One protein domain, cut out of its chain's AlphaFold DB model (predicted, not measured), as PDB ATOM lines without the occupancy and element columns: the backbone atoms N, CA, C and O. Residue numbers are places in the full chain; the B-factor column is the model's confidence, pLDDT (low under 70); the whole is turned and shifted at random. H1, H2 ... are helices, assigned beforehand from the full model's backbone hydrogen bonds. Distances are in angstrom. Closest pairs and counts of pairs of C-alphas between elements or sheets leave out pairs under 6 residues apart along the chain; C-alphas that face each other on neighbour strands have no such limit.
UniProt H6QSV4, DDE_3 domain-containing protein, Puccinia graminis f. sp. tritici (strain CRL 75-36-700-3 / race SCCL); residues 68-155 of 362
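This is residues 68 to 155 of the 362 residues of the protein "DDE_3 domain-containing protein" of Puccinia graminis f. sp. tritici (strain CRL 75-36-700-3 / race SCCL) (UniProt H6QSV4). A lone helix, H1, lies at one end, joined by a long extended link to a small head of three helices, H2, H3 and H4, at the other. Residues 87 to 96 of the link stand free. The printed part has 88 residues, all helix in class with no named strand, and is extended, with a radius of gyration of the C-alphas of 19.9 A and spans of 56 by 30 by 20 A.

H1, residues 68 to 81, begins at C-alpha 68 (21.969, -10.448, -45.321) and is 20.1 A long. H2, residues 102 to 114, measures 18.6 A, H3, residues 120 to 131, 16.5 A, and H4, residues 137 to 147, 15.0 A, ending at C-alpha 147 (28.613, 24.317, -29.154).

H1 is apart from H2, H3 and H4. H3 touches H2 with residues 123 to 127 alone, at a steep tilt of 52 degrees, opposite ways; the closest C-alphas, of Glu 104 and Ile 127, are 6.6 A apart. H3 touches H4 with residues 120 to 124 alone, about perpendicular at 90 degrees, closest at the C-alphas of Leu 120 and Ile 137, 6.2 A. H2 and H4 are close but not clearly touching, 7.4 A between the C-alphas of Ser 105 and Glu 143. In H1, H2, H3 and H4 every O i to N i+4 pair is within hydrogen-bond range.

The C-alphas of Thr 68 and Leu 114, the two farthest apart, are 57.5 A apart. The printed part has no cut. The link from H1 to H2 is long, with 20 residues; pLDDT is under 70 at residues 84 to 97.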
ATOM      1  N   THR A  68      21.312  -9.330 -46.020       73.50
ATOM      2  CA  THR A  68      21.969 -10.448 -45.321       73.50
ATOM      3  C   THR A  68      23.220 -10.013 -44.546       73.50
ATOM      4  O   THR A  68      23.455 -10.465 -43.423       73.50
ATOM      5  N   ASP A  69      23.970  -9.039 -45.068       73.06
ATOM      6  CA  ASP A  69      25.146  -8.455 -44.405       73.06
ATOM      7  C   ASP A  69      24.829  -7.663 -43.131       73.06
ATOM      8  O   ASP A  69      25.691  -7.488 -42.266       73.06
ATOM      9  N   SER A  70      23.609  -7.137 -43.011       71.56
ATOM     10  CA  SER A  70      23.164  -6.441 -41.799       71.56
ATOM     11  C   SER A  70      22.852  -7.446 -40.695       71.56
ATOM     12  O   SER A  70      23.275  -7.248 -39.558       71.56
ATOM     13  N   ILE A  71      22.206  -8.561 -41.051       76.38
ATOM     14  CA  ILE A  71      21.891  -9.663 -40.132       76.38
ATOM     15  C   ILE A  71      23.187 -10.297 -39.610       76.38
ATOM     16  O   ILE A  71      23.362 -10.447 -38.402       76.38
ATOM     17  N   ARG A  72      24.157 -10.558 -40.499       78.25
ATOM     18  CA  ARG A  72      25.481 -11.069 -40.109       78.25
ATOM     19  C   ARG A  72      26.198 -10.125 -39.137       78.25
ATOM     20  O   ARG A  72      26.740 -10.579 -38.131       78.25
ATOM     21  N   ARG A  73      26.167  -8.810 -39.393       75.06
ATOM     22  CA  ARG A  73      26.758  -7.798 -38.497       75.06
ATOM     23  C   ARG A  73      26.086  -7.743 -37.125       75.06
ATOM     24  O   ARG A  73      26.774  -7.492 -36.137       75.06
ATOM     25  N   TRP A  74      24.771  -7.943 -37.049       77.12
ATOM     26  CA  TRP A  74      24.043  -7.976 -35.777       77.12
ATOM     27  C   TRP A  74      24.353  -9.235 -34.971       77.12
ATOM     28  O   TRP A  74      24.596  -9.121 -33.773       77.12
ATOM     29  N   ASN A  75      24.450 -10.393 -35.626       79.06
ATOM     30  CA  ASN A  75      24.825 -11.646 -34.968       79.06
ATOM     31  C   ASN A  75      26.243 -11.582 -34.393       79.06
ATOM     32  O   ASN A  75      26.430 -11.857 -33.215       79.06
ATOM     33  N   GLN A  76      27.221 -11.096 -35.166       79.00
ATOM     34  CA  GLN A  76      28.595 -10.911 -34.674       79.00
ATOM     35  C   GLN A  76      28.674  -9.943 -33.486       79.00
ATOM     36  O   GLN A  76      29.482 -10.116 -32.572       79.00
ATOM     37  N   LEU A  77      27.845  -8.896 -33.490       77.31
ATOM     38  CA  LEU A  77      27.770  -7.970 -32.367       77.31
ATOM     39  C   LEU A  77      27.171  -8.659 -31.134       77.31
ATOM     40  O   LEU A  77      27.754  -8.576 -30.057       77.31
ATOM     41  N   TYR A  78      26.064  -9.379 -31.304       77.88
ATOM     42  CA  TYR A  78      25.403 -10.112 -30.231       77.88
ATOM     43  C   TYR A  78      26.290 -11.206 -29.628       77.88
ATOM     44  O   TYR A  78      26.347 -11.338 -28.410       77.88
ATOM     45  N   GLU A  79      27.039 -11.947 -30.442       79.56
ATOM     46  CA  GLU A  79      27.987 -12.959 -29.963       79.56
ATOM     47  C   GLU A  79      29.053 -12.352 -29.046       79.56
ATOM     48  O   GLU A  79      29.407 -12.942 -28.025       79.56
ATOM     49  N   ARG A  80      29.524 -11.142 -29.369       75.38
ATOM     50  CA  ARG A  80      30.580 -10.460 -28.615       75.38
ATOM     51  C   ARG A  80      30.073  -9.712 -27.384       75.38
ATOM     52  O   ARG A  80      30.764  -9.687 -26.372       75.38
ATOM     53  N   THR A  81      28.920  -9.051 -27.470       76.31
ATOM     54  CA  THR A  81      28.430  -8.140 -26.417       76.31
ATOM     55  C   THR A  81      27.137  -8.598 -25.748       76.31
ATOM     56  O   THR A  81      26.635  -7.889 -24.882       76.31
ATOM     57  N   ARG A  82      26.565  -9.738 -26.164       78.00
ATOM     58  CA  ARG A  82      25.232 -10.239 -25.757       78.00
ATOM     59  C   ARG A  82      24.106  -9.211 -25.930       78.00
ATOM     60  O   ARG A  82      23.063  -9.292 -25.298       78.00
ATOM     61  N   SER A  83      24.319  -8.246 -26.823       72.50
ATOM     62  CA  SER A  83      23.392  -7.166 -27.153       72.50
ATOM     63  C   SER A  83      23.533  -6.826 -28.631       72.50
ATOM     64  O   SER A  83      24.648  -6.712 -29.136       72.50
ATOM     65  N   VAL A  84      22.404  -6.652 -29.319       69.44
ATOM     66  CA  VAL A  84      22.351  -6.171 -30.714       69.44
ATOM     67  C   VAL A  84      22.390  -4.640 -30.810       69.44
ATOM     68  O   VAL A  84      22.501  -4.083 -31.901       69.44
ATOM     69  N   ILE A  85      22.339  -3.945 -29.669       66.94
ATOM     70  CA  ILE A  85      22.397  -2.487 -29.565       66.94
ATOM     71  C   ILE A  85      23.845  -2.097 -29.230       66.94
ATOM     72  O   ILE A  85      24.297  -2.308 -28.103       66.94
ATOM     73  N   ARG A  86      24.606  -1.520 -30.178       63.31
ATOM     74  CA  ARG A  86      25.867  -0.825 -29.815       63.31
ATOM     75  C   ARG A  86      25.558   0.366 -28.909       63.31
ATOM     76  O   ARG A  86      24.484   0.958 -28.992       63.31
ATOM     77  N   ASN A  87      26.538   0.761 -28.096       59.94
ATOM     78  CA  ASN A  87      26.451   1.968 -27.278       59.94
ATOM     79  C   ASN A  87      25.936   3.161 -28.133       59.94
ATOM     80  O   ASN A  87      26.508   3.427 -29.198       59.94
ATOM     81  N   PRO A  88      24.872   3.874 -27.699       58.62
ATOM     82  CA  PRO A  88      24.259   4.982 -28.438       58.62
ATOM     83  C   PRO A  88      25.248   6.064 -28.886       58.62
ATOM     84  O   PRO A  88      25.013   6.722 -29.898       58.62
ATOM     85  N   ALA A  89      26.372   6.232 -28.183       59.66
ATOM     86  CA  ALA A  89      27.452   7.135 -28.574       59.66
ATOM     87  C   ALA A  89      28.043   6.822 -29.966       59.66
ATOM     88  O   ALA A  89      28.455   7.749 -30.655       59.66
ATOM     89  N   PHE A  90      28.021   5.558 -30.408       55.44
ATOM     90  CA  PHE A  90      28.506   5.131 -31.732       55.44
ATOM     91  C   PHE A  90      27.449   5.216 -32.844       55.44
ATOM     92  O   PHE A  90      27.795   5.091 -34.017       55.44
ATOM     93  N   TYR A  91      26.168   5.399 -32.499       52.59
ATOM     94  CA  TYR A  91      25.077   5.594 -33.466       52.59
ATOM     95  C   TYR A  91      24.591   7.033 -33.557       52.59
ATOM     96  O   TYR A  91      23.920   7.384 -34.531       52.59
ATOM     97  N   LYS A  92      24.915   7.880 -32.572       54.38
ATOM     98  CA  LYS A  92      24.787   9.322 -32.746       54.38
ATOM     99  C   LYS A  92      25.573   9.658 -34.003       54.38
ATOM    100  O   LYS A  92      26.782   9.456 -34.036       54.38
ATOM    101  N   ARG A  93      24.874  10.115 -35.048       47.91
ATOM    102  CA  ARG A  93      25.505  10.691 -36.235       47.91
ATOM    103  C   ARG A  93      26.395  11.822 -35.735       47.91
ATOM    104  O   ARG A  93      25.916  12.929 -35.509       47.91
ATOM    105  N   GLN A  94      27.672  11.530 -35.516       55.88
ATOM    106  CA  GLN A  94      28.695  12.545 -35.404       55.88
ATOM    107  C   GLN A  94      28.791  13.103 -36.817       55.88
ATOM    108  O   GLN A  94      29.419  12.521 -37.697       55.88
ATOM    109  N   GLY A  95      28.011  14.154 -37.078       59.84
ATOM    110  CA  GLY A  95      28.157  14.920 -38.302       59.84
ATOM    111  C   GLY A  95      29.604  15.385 -38.437       59.84
ATOM    112  O   GLY A  95      30.382  15.326 -37.480       59.84
ATOM    113  N   ARG A  96      29.967  15.862 -39.629       65.19
ATOM    114  CA  ARG A  96      31.271  16.493 -39.842       65.19
ATOM    115  C   ARG A  96      31.540  17.484 -38.695       65.19
ATOM    116  O   ARG A  96      30.664  18.319 -38.450       65.19
ATOM    117  N   PRO A  97      32.688  17.390 -37.996       65.94
ATOM    118  CA  PRO A  97      32.989  18.299 -36.902       65.94
ATOM    119  C   PRO A  97      32.900  19.742 -37.398       65.94
ATOM    120  O   PRO A  97      33.295  20.047 -38.529       65.94
ATOM    121  N   ILE A  98      32.310  20.604 -36.569       73.00
ATOM    122  CA  ILE A  98      32.204  22.033 -36.861       73.00
ATOM    123  C   ILE A  98      33.633  22.560 -37.011       73.00
ATOM    124  O   ILE A  98      34.480  22.295 -36.164       73.00
ATOM    125  N   ARG A  99      33.904  23.241 -38.129       81.06
ATOM    126  CA  ARG A  99      35.252  23.692 -38.516       81.06
ATOM    127  C   ARG A  99      35.771  24.885 -37.711       81.06
ATOM    128  O   ARG A  99      36.917  25.258 -37.894       81.06
ATOM    129  N   VAL A 100      34.939  25.443 -36.837       84.62
ATOM    130  CA  VAL A 100      35.289  26.591 -36.003       84.62
ATOM    131  C   VAL A 100      36.238  26.144 -34.894       84.62
ATOM    132  O   VAL A 100      35.927  25.232 -34.116       84.62
ATOM    133  N   THR A 101      37.403  26.772 -34.839       89.56
ATOM    134  CA  THR A 101      38.438  26.559 -33.823       89.56
ATOM    135  C   THR A 101      37.980  27.058 -32.448       89.56
ATOM    136  O   THR A 101      36.939  27.695 -32.315       89.56
ATOM    137  N   ARG A 102      38.724  26.741 -31.379       88.06
ATOM    138  CA  ARG A 102      38.382  27.240 -30.034       88.06
ATOM    139  C   ARG A 102      38.543  28.754 -29.919       88.06
ATOM    140  O   ARG A 102      37.708  29.379 -29.278       88.06
ATOM    141  N   ASP A 103      39.560  29.311 -30.566       88.62
ATOM    142  CA  ASP A 103      39.845  30.746 -30.521       88.62
ATOM    143  C   ASP A 103      38.754  31.532 -31.257       88.62
ATOM    144  O   ASP A 103      38.230  32.509 -30.733       88.62
ATOM    145  N   GLU A 104      38.302  31.034 -32.414       91.12
ATOM    146  CA  GLU A 104      37.135  31.588 -33.108       91.12
ATOM    147  C   GLU A 104      35.849  31.445 -32.277       91.12
ATOM    148  O   GLU A 104      35.051  32.376 -32.229       91.12
ATOM    149  N   SER A 105      35.635  30.314 -31.589       92.06
ATOM    150  CA  SER A 105      34.484  30.149 -30.686       92.06
ATOM    151  C   SER A 105      34.491  31.184 -29.555       92.06
ATOM    152  O   SER A 105      33.436  31.731 -29.240       92.06
ATOM    153  N   GLN A 106      35.654  31.444 -28.946       92.56
ATOM    154  CA  GLN A 106      35.788  32.436 -27.878       92.56
ATOM    155  C   GLN A 106      35.562  33.849 -28.412       92.56
ATOM    156  O   GLN A 106      34.797  34.609 -27.831       92.56
ATOM    157  N   PHE A 107      36.130  34.162 -29.575       91.69
ATOM    158  CA  PHE A 107      35.905  35.436 -30.240       91.69
ATOM    159  C   PHE A 107      34.415  35.691 -30.526       91.69
ATOM    160  O   PHE A 107      33.921  36.791 -30.294       91.69
ATOM    161  N   ILE A 108      33.673  34.675 -30.988       92.38
ATOM    162  CA  ILE A 108      32.220  34.787 -31.200       92.38
ATOM    163  C   ILE A 108      31.497  35.127 -29.889       92.38
ATOM    164  O   ILE A 108      30.571  35.934 -29.910       92.38
ATOM    165  N   LEU A 109      31.887  34.511 -28.767       94.06
ATOM    166  CA  LEU A 109      31.297  34.815 -27.461       94.06
ATOM    167  C   LEU A 109      31.574  36.261 -27.054       94.06
ATOM    168  O   LEU A 109      30.631  36.988 -26.767       94.06
ATOM    169  N   ASP A 110      32.833  36.689 -27.113       93.50
ATOM    170  CA  ASP A 110      33.233  38.038 -26.705       93.50
ATOM    171  C   ASP A 110      32.555  39.115 -27.574       93.50
ATOM    172  O   ASP A 110      32.101  40.143 -27.068       93.50
ATOM    173  N   ALA A 111      32.433  38.860 -28.881       92.69
ATOM    174  CA  ALA A 111      31.727  39.742 -29.805       92.69
ATOM    175  C   ALA A 111      30.230  39.839 -29.476       92.69
ATOM    176  O   ALA A 111      29.675  40.935 -29.485       92.69
ATOM    177  N   LEU A 112      29.578  38.718 -29.152       94.00
ATOM    178  CA  LEU A 112      28.158  38.692 -28.783       94.00
ATOM    179  C   LEU A 112      27.886  39.261 -27.385       94.00
ATOM    180  O   LEU A 112      26.797  39.783 -27.153       94.00
ATOM    181  N   ASP A 113      28.845  39.183 -26.464       93.44
ATOM    182  CA  ASP A 113      28.741  39.821 -25.149       93.44
ATOM    183  C   ASP A 113      28.815  41.352 -25.261       93.44
ATOM    184  O   ASP A 113      28.143  42.063 -24.509       93.44
ATOM    185  N   LEU A 114      29.592  41.867 -26.219       93.00
ATOM    186  CA  LEU A 114      29.671  43.298 -26.511       93.00
ATOM    187  C   LEU A 114      28.474  43.785 -27.343       93.00
ATOM    188  O   LEU A 114      27.850  44.791 -27.003       93.00
ATOM    189  N   GLU A 115      28.154  43.071 -28.423       93.38
ATOM    190  CA  GLU A 115      27.076  43.397 -29.353       93.38
ATOM    191  C   GLU A 115      26.187  42.162 -29.617       93.38
ATOM    192  O   GLU A 115      26.377  41.413 -30.579       93.38
ATOM    193  N   PRO A 116      25.150  41.937 -28.789       93.38
ATOM    194  CA  PRO A 116      24.322  40.729 -28.864       93.38
ATOM    195  C   PRO A 116      23.388  40.678 -30.084       93.38
ATOM    196  O   PRO A 116      22.677  39.689 -30.276       93.38
ATOM    197  N   THR A 117      23.335  41.746 -30.886       94.38
ATOM    198  CA  THR A 117      22.455  41.889 -32.056       94.38
ATOM    199  C   THR A 117      23.127  41.583 -33.389       94.38
ATOM    200  O   THR A 117      22.452  41.685 -34.414       94.38
ATOM    201  N   LEU A 118      24.405  41.195 -33.386       94.69
ATOM    202  CA  LEU A 118      25.151  40.888 -34.604       94.69
ATOM    203  C   LEU A 118      24.457  39.819 -35.459       94.69
ATOM    204  O   LEU A 118      24.021  38.765 -34.975       94.69
ATOM    205  N   TYR A 119      24.400  40.071 -36.763       94.94
ATOM    206  CA  TYR A 119      23.935  39.106 -37.747       94.94
ATOM    207  C   TYR A 119      25.004  38.043 -38.033       94.94
ATOM    208  O   TYR A 119      26.206  38.232 -37.857       94.94
ATOM    209  N   LEU A 120      24.572  36.872 -38.513       94.75
ATOM    210  CA  LEU A 120      25.481  35.747 -38.767       94.75
ATOM    211  C   LEU A 120      26.546  36.054 -39.830       94.75
ATOM    212  O   LEU A 120      27.627  35.462 -39.814       94.75
ATOM    213  N   ASP A 121      26.234  36.917 -40.793       95.50
ATOM    214  CA  ASP A 121      27.165  37.357 -41.824       95.50
ATOM    215  C   ASP A 121      28.171  38.395 -41.317       95.50
ATOM    216  O   ASP A 121      29.308  38.362 -41.790       95.50
ATOM    217  N   GLU A 122      27.798  39.222 -40.337       95.94
ATOM    218  CA  GLU A 122      28.701  40.128 -39.612       95.94
ATOM    219  C   GLU A 122      29.677  39.336 -38.737       95.94
ATOM    220  O   GLU A 122      30.888  39.498 -38.866       95.94
ATOM    221  N   ILE A 123      29.180  38.370 -37.951       94.00
ATOM    222  CA  ILE A 123      30.024  37.454 -37.160       94.00
ATOM    223  C   ILE A 123      31.027  36.730 -38.066       94.00
ATOM    224  O   ILE A 123      32.213  36.634 -37.756       94.00
ATOM    225  N   ARG A 124      30.573  36.248 -39.230       94.88
ATOM    226  CA  ARG A 124      31.460  35.645 -40.232       94.88
ATOM    227  C   ARG A 124      32.512  36.637 -40.731       94.88
ATOM    228  O   ARG A 124      33.655  36.230 -40.895       94.88
ATOM    229  N   ALA A 125      32.133  37.880 -41.025       93.94
ATOM    230  CA  ALA A 125      33.069  38.894 -41.505       93.94
ATOM    231  C   ALA A 125      34.149  39.206 -40.460       93.94
ATOM    232  O   ALA A 125      35.309  39.378 -40.822       93.94
ATOM    233  N   HIS A 126      33.796  39.210 -39.173       91.44
ATOM    234  CA  HIS A 126      34.765  39.373 -38.094       91.44
ATOM    235  C   HIS A 126      35.755  38.204 -37.996       91.44
ATOM    236  O   HIS A 126      36.950  38.434 -37.841       91.44
ATOM    237  N   ILE A 127      35.281  36.962 -38.143       91.62
ATOM    238  CA  ILE A 127      36.162  35.783 -38.155       91.62
ATOM    239  C   ILE A 127      37.099  35.816 -39.367       91.62
ATOM    240  O   ILE A 127      38.301  35.650 -39.206       91.62
ATOM    241  N   ASP A 128      36.562  36.104 -40.556       92.75
ATOM    242  CA  ASP A 128      37.331  36.230 -41.803       92.75
ATOM    243  C   ASP A 128      38.435  37.297 -41.667       92.75
ATOM    244  O   ASP A 128      39.580  37.073 -42.046       92.75
ATOM    245  N   ALA A 129      38.131  38.430 -41.025       90.81
ATOM    246  CA  ALA A 129      39.112  39.478 -40.751       90.81
ATOM    247  C   ALA A 129      40.199  39.062 -39.740       90.81
ATOM    248  O   ALA A 129      41.331  39.531 -39.845       90.81
ATOM    249  N   MET A 130      39.871  38.206 -38.767       87.00
ATOM    250  CA  MET A 130      40.798  37.754 -37.725       87.00
ATOM    251  C   MET A 130      41.715  36.618 -38.199       87.00
ATOM    252  O   MET A 130      42.913  36.643 -37.929       87.00
ATOM    253  N   THR A 131      41.160  35.603 -38.867       85.62
ATOM    254  CA  THR A 131      41.871  34.353 -39.197       85.62
ATOM    255  C   THR A 131      42.185  34.205 -40.681       85.62
ATOM    256  O   THR A 131      42.983  33.344 -41.054       85.62
ATOM    257  N   GLY A 132      41.564  35.015 -41.545       85.00
ATOM    258  CA  GLY A 132      41.605  34.841 -42.997       85.00
ATOM    259  C   GLY A 132      40.801  33.633 -43.496       85.00
ATOM    260  O   GLY A 132      40.848  33.326 -44.690       85.00
ATOM    261  N   GLU A 133      40.091  32.915 -42.613       85.50
ATOM    262  CA  GLU A 133      39.248  31.781 -42.987       85.50
ATOM    263  C   GLU A 133      37.772  32.180 -43.052       85.50
ATOM    264  O   GLU A 133      37.119  32.531 -42.066       85.50
ATOM    265  N   ARG A 134      37.190  32.030 -44.244       89.94
ATOM    266  CA  ARG A 134      35.782  32.336 -44.474       89.94
ATOM    267  C   ARG A 134      34.890  31.112 -44.294       89.94
ATOM    268  O   ARG A 134      34.712  30.297 -45.205       89.94
ATOM    269  N   HIS A 135      34.221  31.031 -43.147       90.31
ATOM    270  CA  HIS A 135      33.251  29.967 -42.868       90.31
ATOM    271  C   HIS A 135      31.881  30.210 -43.537       90.31
ATOM    272  O   HIS A 135      31.405  31.345 -43.626       90.31
ATOM    273  N   PRO A 136      31.165  29.158 -43.975       93.56
ATOM    274  CA  PRO A 136      29.760  29.272 -44.369       93.56
ATOM    275  C   PRO A 136      28.862  29.749 -43.212       93.56
ATOM    276  O   PRO A 136      29.053  29.337 -42.071       93.56
ATOM    277  N   ILE A 137      27.801  30.512 -43.512       94.12
ATOM    278  CA  ILE A 137      26.832  31.010 -42.506       94.12
ATOM    279  C   ILE A 137      26.242  29.864 -41.664       94.12
ATOM    280  O   ILE A 137      26.085  29.987 -40.452       94.12
ATOM    281  N   ALA A 138      25.961  28.717 -42.291       93.19
ATOM    282  CA  ALA A 138      25.446  27.540 -41.595       93.19
ATOM    283  C   ALA A 138      26.428  26.987 -40.546       93.19
ATOM    284  O   ALA A 138      25.995  26.471 -39.519       93.19
ATOM    285  N   THR A 139      27.738  27.106 -40.784       92.56
ATOM    286  CA  THR A 139      28.781  26.690 -39.839       92.56
ATOM    287  C   THR A 139      28.758  27.573 -38.597       92.56
ATOM    288  O   THR A 139      28.699  27.041 -37.493       92.56
ATOM    289  N   ILE A 140      28.705  28.898 -38.781       92.81
ATOM    290  CA  ILE A 140      28.611  29.873 -37.683       92.81
ATOM    291  C   ILE A 140      27.329  29.657 -36.874       92.81
ATOM    292  O   ILE A 140      27.371  29.532 -35.653       92.81
ATOM    293  N   HIS A 141      26.188  29.500 -37.550       94.06
ATOM    294  CA  HIS A 141      24.924  29.184 -36.886       94.06
ATOM    295  C   HIS A 141      25.006  27.894 -36.052       94.06
ATOM    296  O   HIS A 141      24.513  27.847 -34.926       94.06
ATOM    297  N   ASN A 142      25.614  26.834 -36.593       92.56
ATOM    298  CA  ASN A 142      25.745  25.564 -35.885       92.56
ATOM    299  C   ASN A 142      26.691  25.667 -34.684       92.56
ATOM    300  O   ASN A 142      26.411  25.052 -33.657       92.56
ATOM    301  N   GLU A 143      27.771  26.441 -34.791       92.25
ATOM    302  CA  GLU A 143      28.671  26.721 -33.670       92.25
ATOM    303  C   GLU A 143      27.913  27.400 -32.527       92.25
ATOM    304  O   GLU A 143      27.848  26.859 -31.420       92.25
ATOM    305  N   ILE A 144      27.240  28.514 -32.831       93.81
ATOM    306  CA  ILE A 144      26.440  29.289 -31.875       93.81
ATOM    307  C   ILE A 144      25.382  28.395 -31.217       93.81
ATOM    308  O   ILE A 144      25.270  28.340 -29.993       93.81
ATOM    309  N   LYS A 145      24.635  27.630 -32.020       93.19
ATOM    310  CA  LYS A 145      23.512  26.825 -31.529       93.19
ATOM    311  C   LYS A 145      23.933  25.596 -30.732       93.19
ATOM    312  O   LYS A 145      23.326  25.298 -29.706       93.19
ATOM    313  N   PHE A 146      24.898  24.826 -31.226       90.25
ATOM    314  CA  PHE A 146      25.179  23.492 -30.689       90.25
ATOM    315  C   PHE A 146      26.374  23.462 -29.741       90.25
ATOM    316  O   PHE A 146      26.337  22.707 -28.768       90.25
ATOM    317  N   ARG A 147      27.414  24.263 -30.002       89.75
ATOM    318  CA  ARG A 147      28.613  24.317 -29.154       89.75
ATOM    319  C   ARG A 147      28.518  25.422 -28.109       89.75
ATOM    320  O   ARG A 147      28.651  25.107 -26.931       89.75
ATOM    321  N   LEU A 148      28.188  26.650 -28.512       91.94
ATOM    322  CA  LEU A 148      28.010  27.776 -27.580       91.94
ATOM    323  C   LEU A 148      26.660  27.740 -26.846       91.94
ATOM    324  O   LEU A 148      26.489  28.402 -25.828       91.94
ATOM    325  N   ARG A 149      25.703  26.929 -27.327       93.44
ATOM    326  CA  ARG A 149      24.353  26.760 -26.748       93.44
ATOM    327  C   ARG A 149      23.550  28.061 -26.669       93.44
ATOM    328  O   ARG A 149      22.650  28.201 -25.841       93.44
ATOM    329  N   LEU A 150      23.836  28.985 -27.575       93.62
ATOM    330  CA  LEU A 150      23.120  30.239 -27.722       93.62
ATOM    331  C   LEU A 150      22.007  30.078 -28.759       93.62
ATOM    332  O   LEU A 150      22.126  29.360 -29.751       93.62
ATOM    333  N   THR A 151      20.883  30.745 -28.524       92.19
ATOM    334  CA  THR A 151      19.759  30.770 -29.464       92.19
ATOM    335  C   THR A 151      19.364  32.210 -29.732       92.19
ATOM    336  O   THR A 151      19.339  33.024 -28.812       92.19
ATOM    337  N   CYS A 152      19.047  32.524 -30.989       90.19
ATOM    338  CA  CYS A 152      18.550  33.845 -31.345       90.19
ATOM    339  C   CYS A 152      17.138  34.018 -30.772       90.19
ATOM    340  O   CYS A 152      16.229  33.238 -31.071       90.19
ATOM    341  N   LYS A 153      16.979  35.021 -29.911       89.06
ATOM    342  CA  LYS A 153      15.719  35.382 -29.260       89.06
ATOM    343  C   LYS A 153      15.379  36.817 -29.623       89.06
ATOM    344  O   LYS A 153      16.263  37.622 -29.903       89.06
ATOM    345  N   LYS A 154      14.093  37.162 -29.571       87.06
ATOM    346  CA  LYS A 154      13.681  38.562 -29.671       87.06
ATOM    347  C   LYS A 154      14.265  39.324 -28.478       87.06
ATOM    348  O   LYS A 154      13.912  39.023 -27.338       87.06
ATOM    349  N   ALA A 155      15.152  40.279 -28.746       87.31
ATOM    350  CA  ALA A 155      15.721  41.128 -27.710       87.31
ATOM    351  C   ALA A 155      14.614  41.953 -27.034       87.31
ATOM    352  O   ALA A 155      13.689  42.442 -27.692       87.31
TER     353      ALA A 155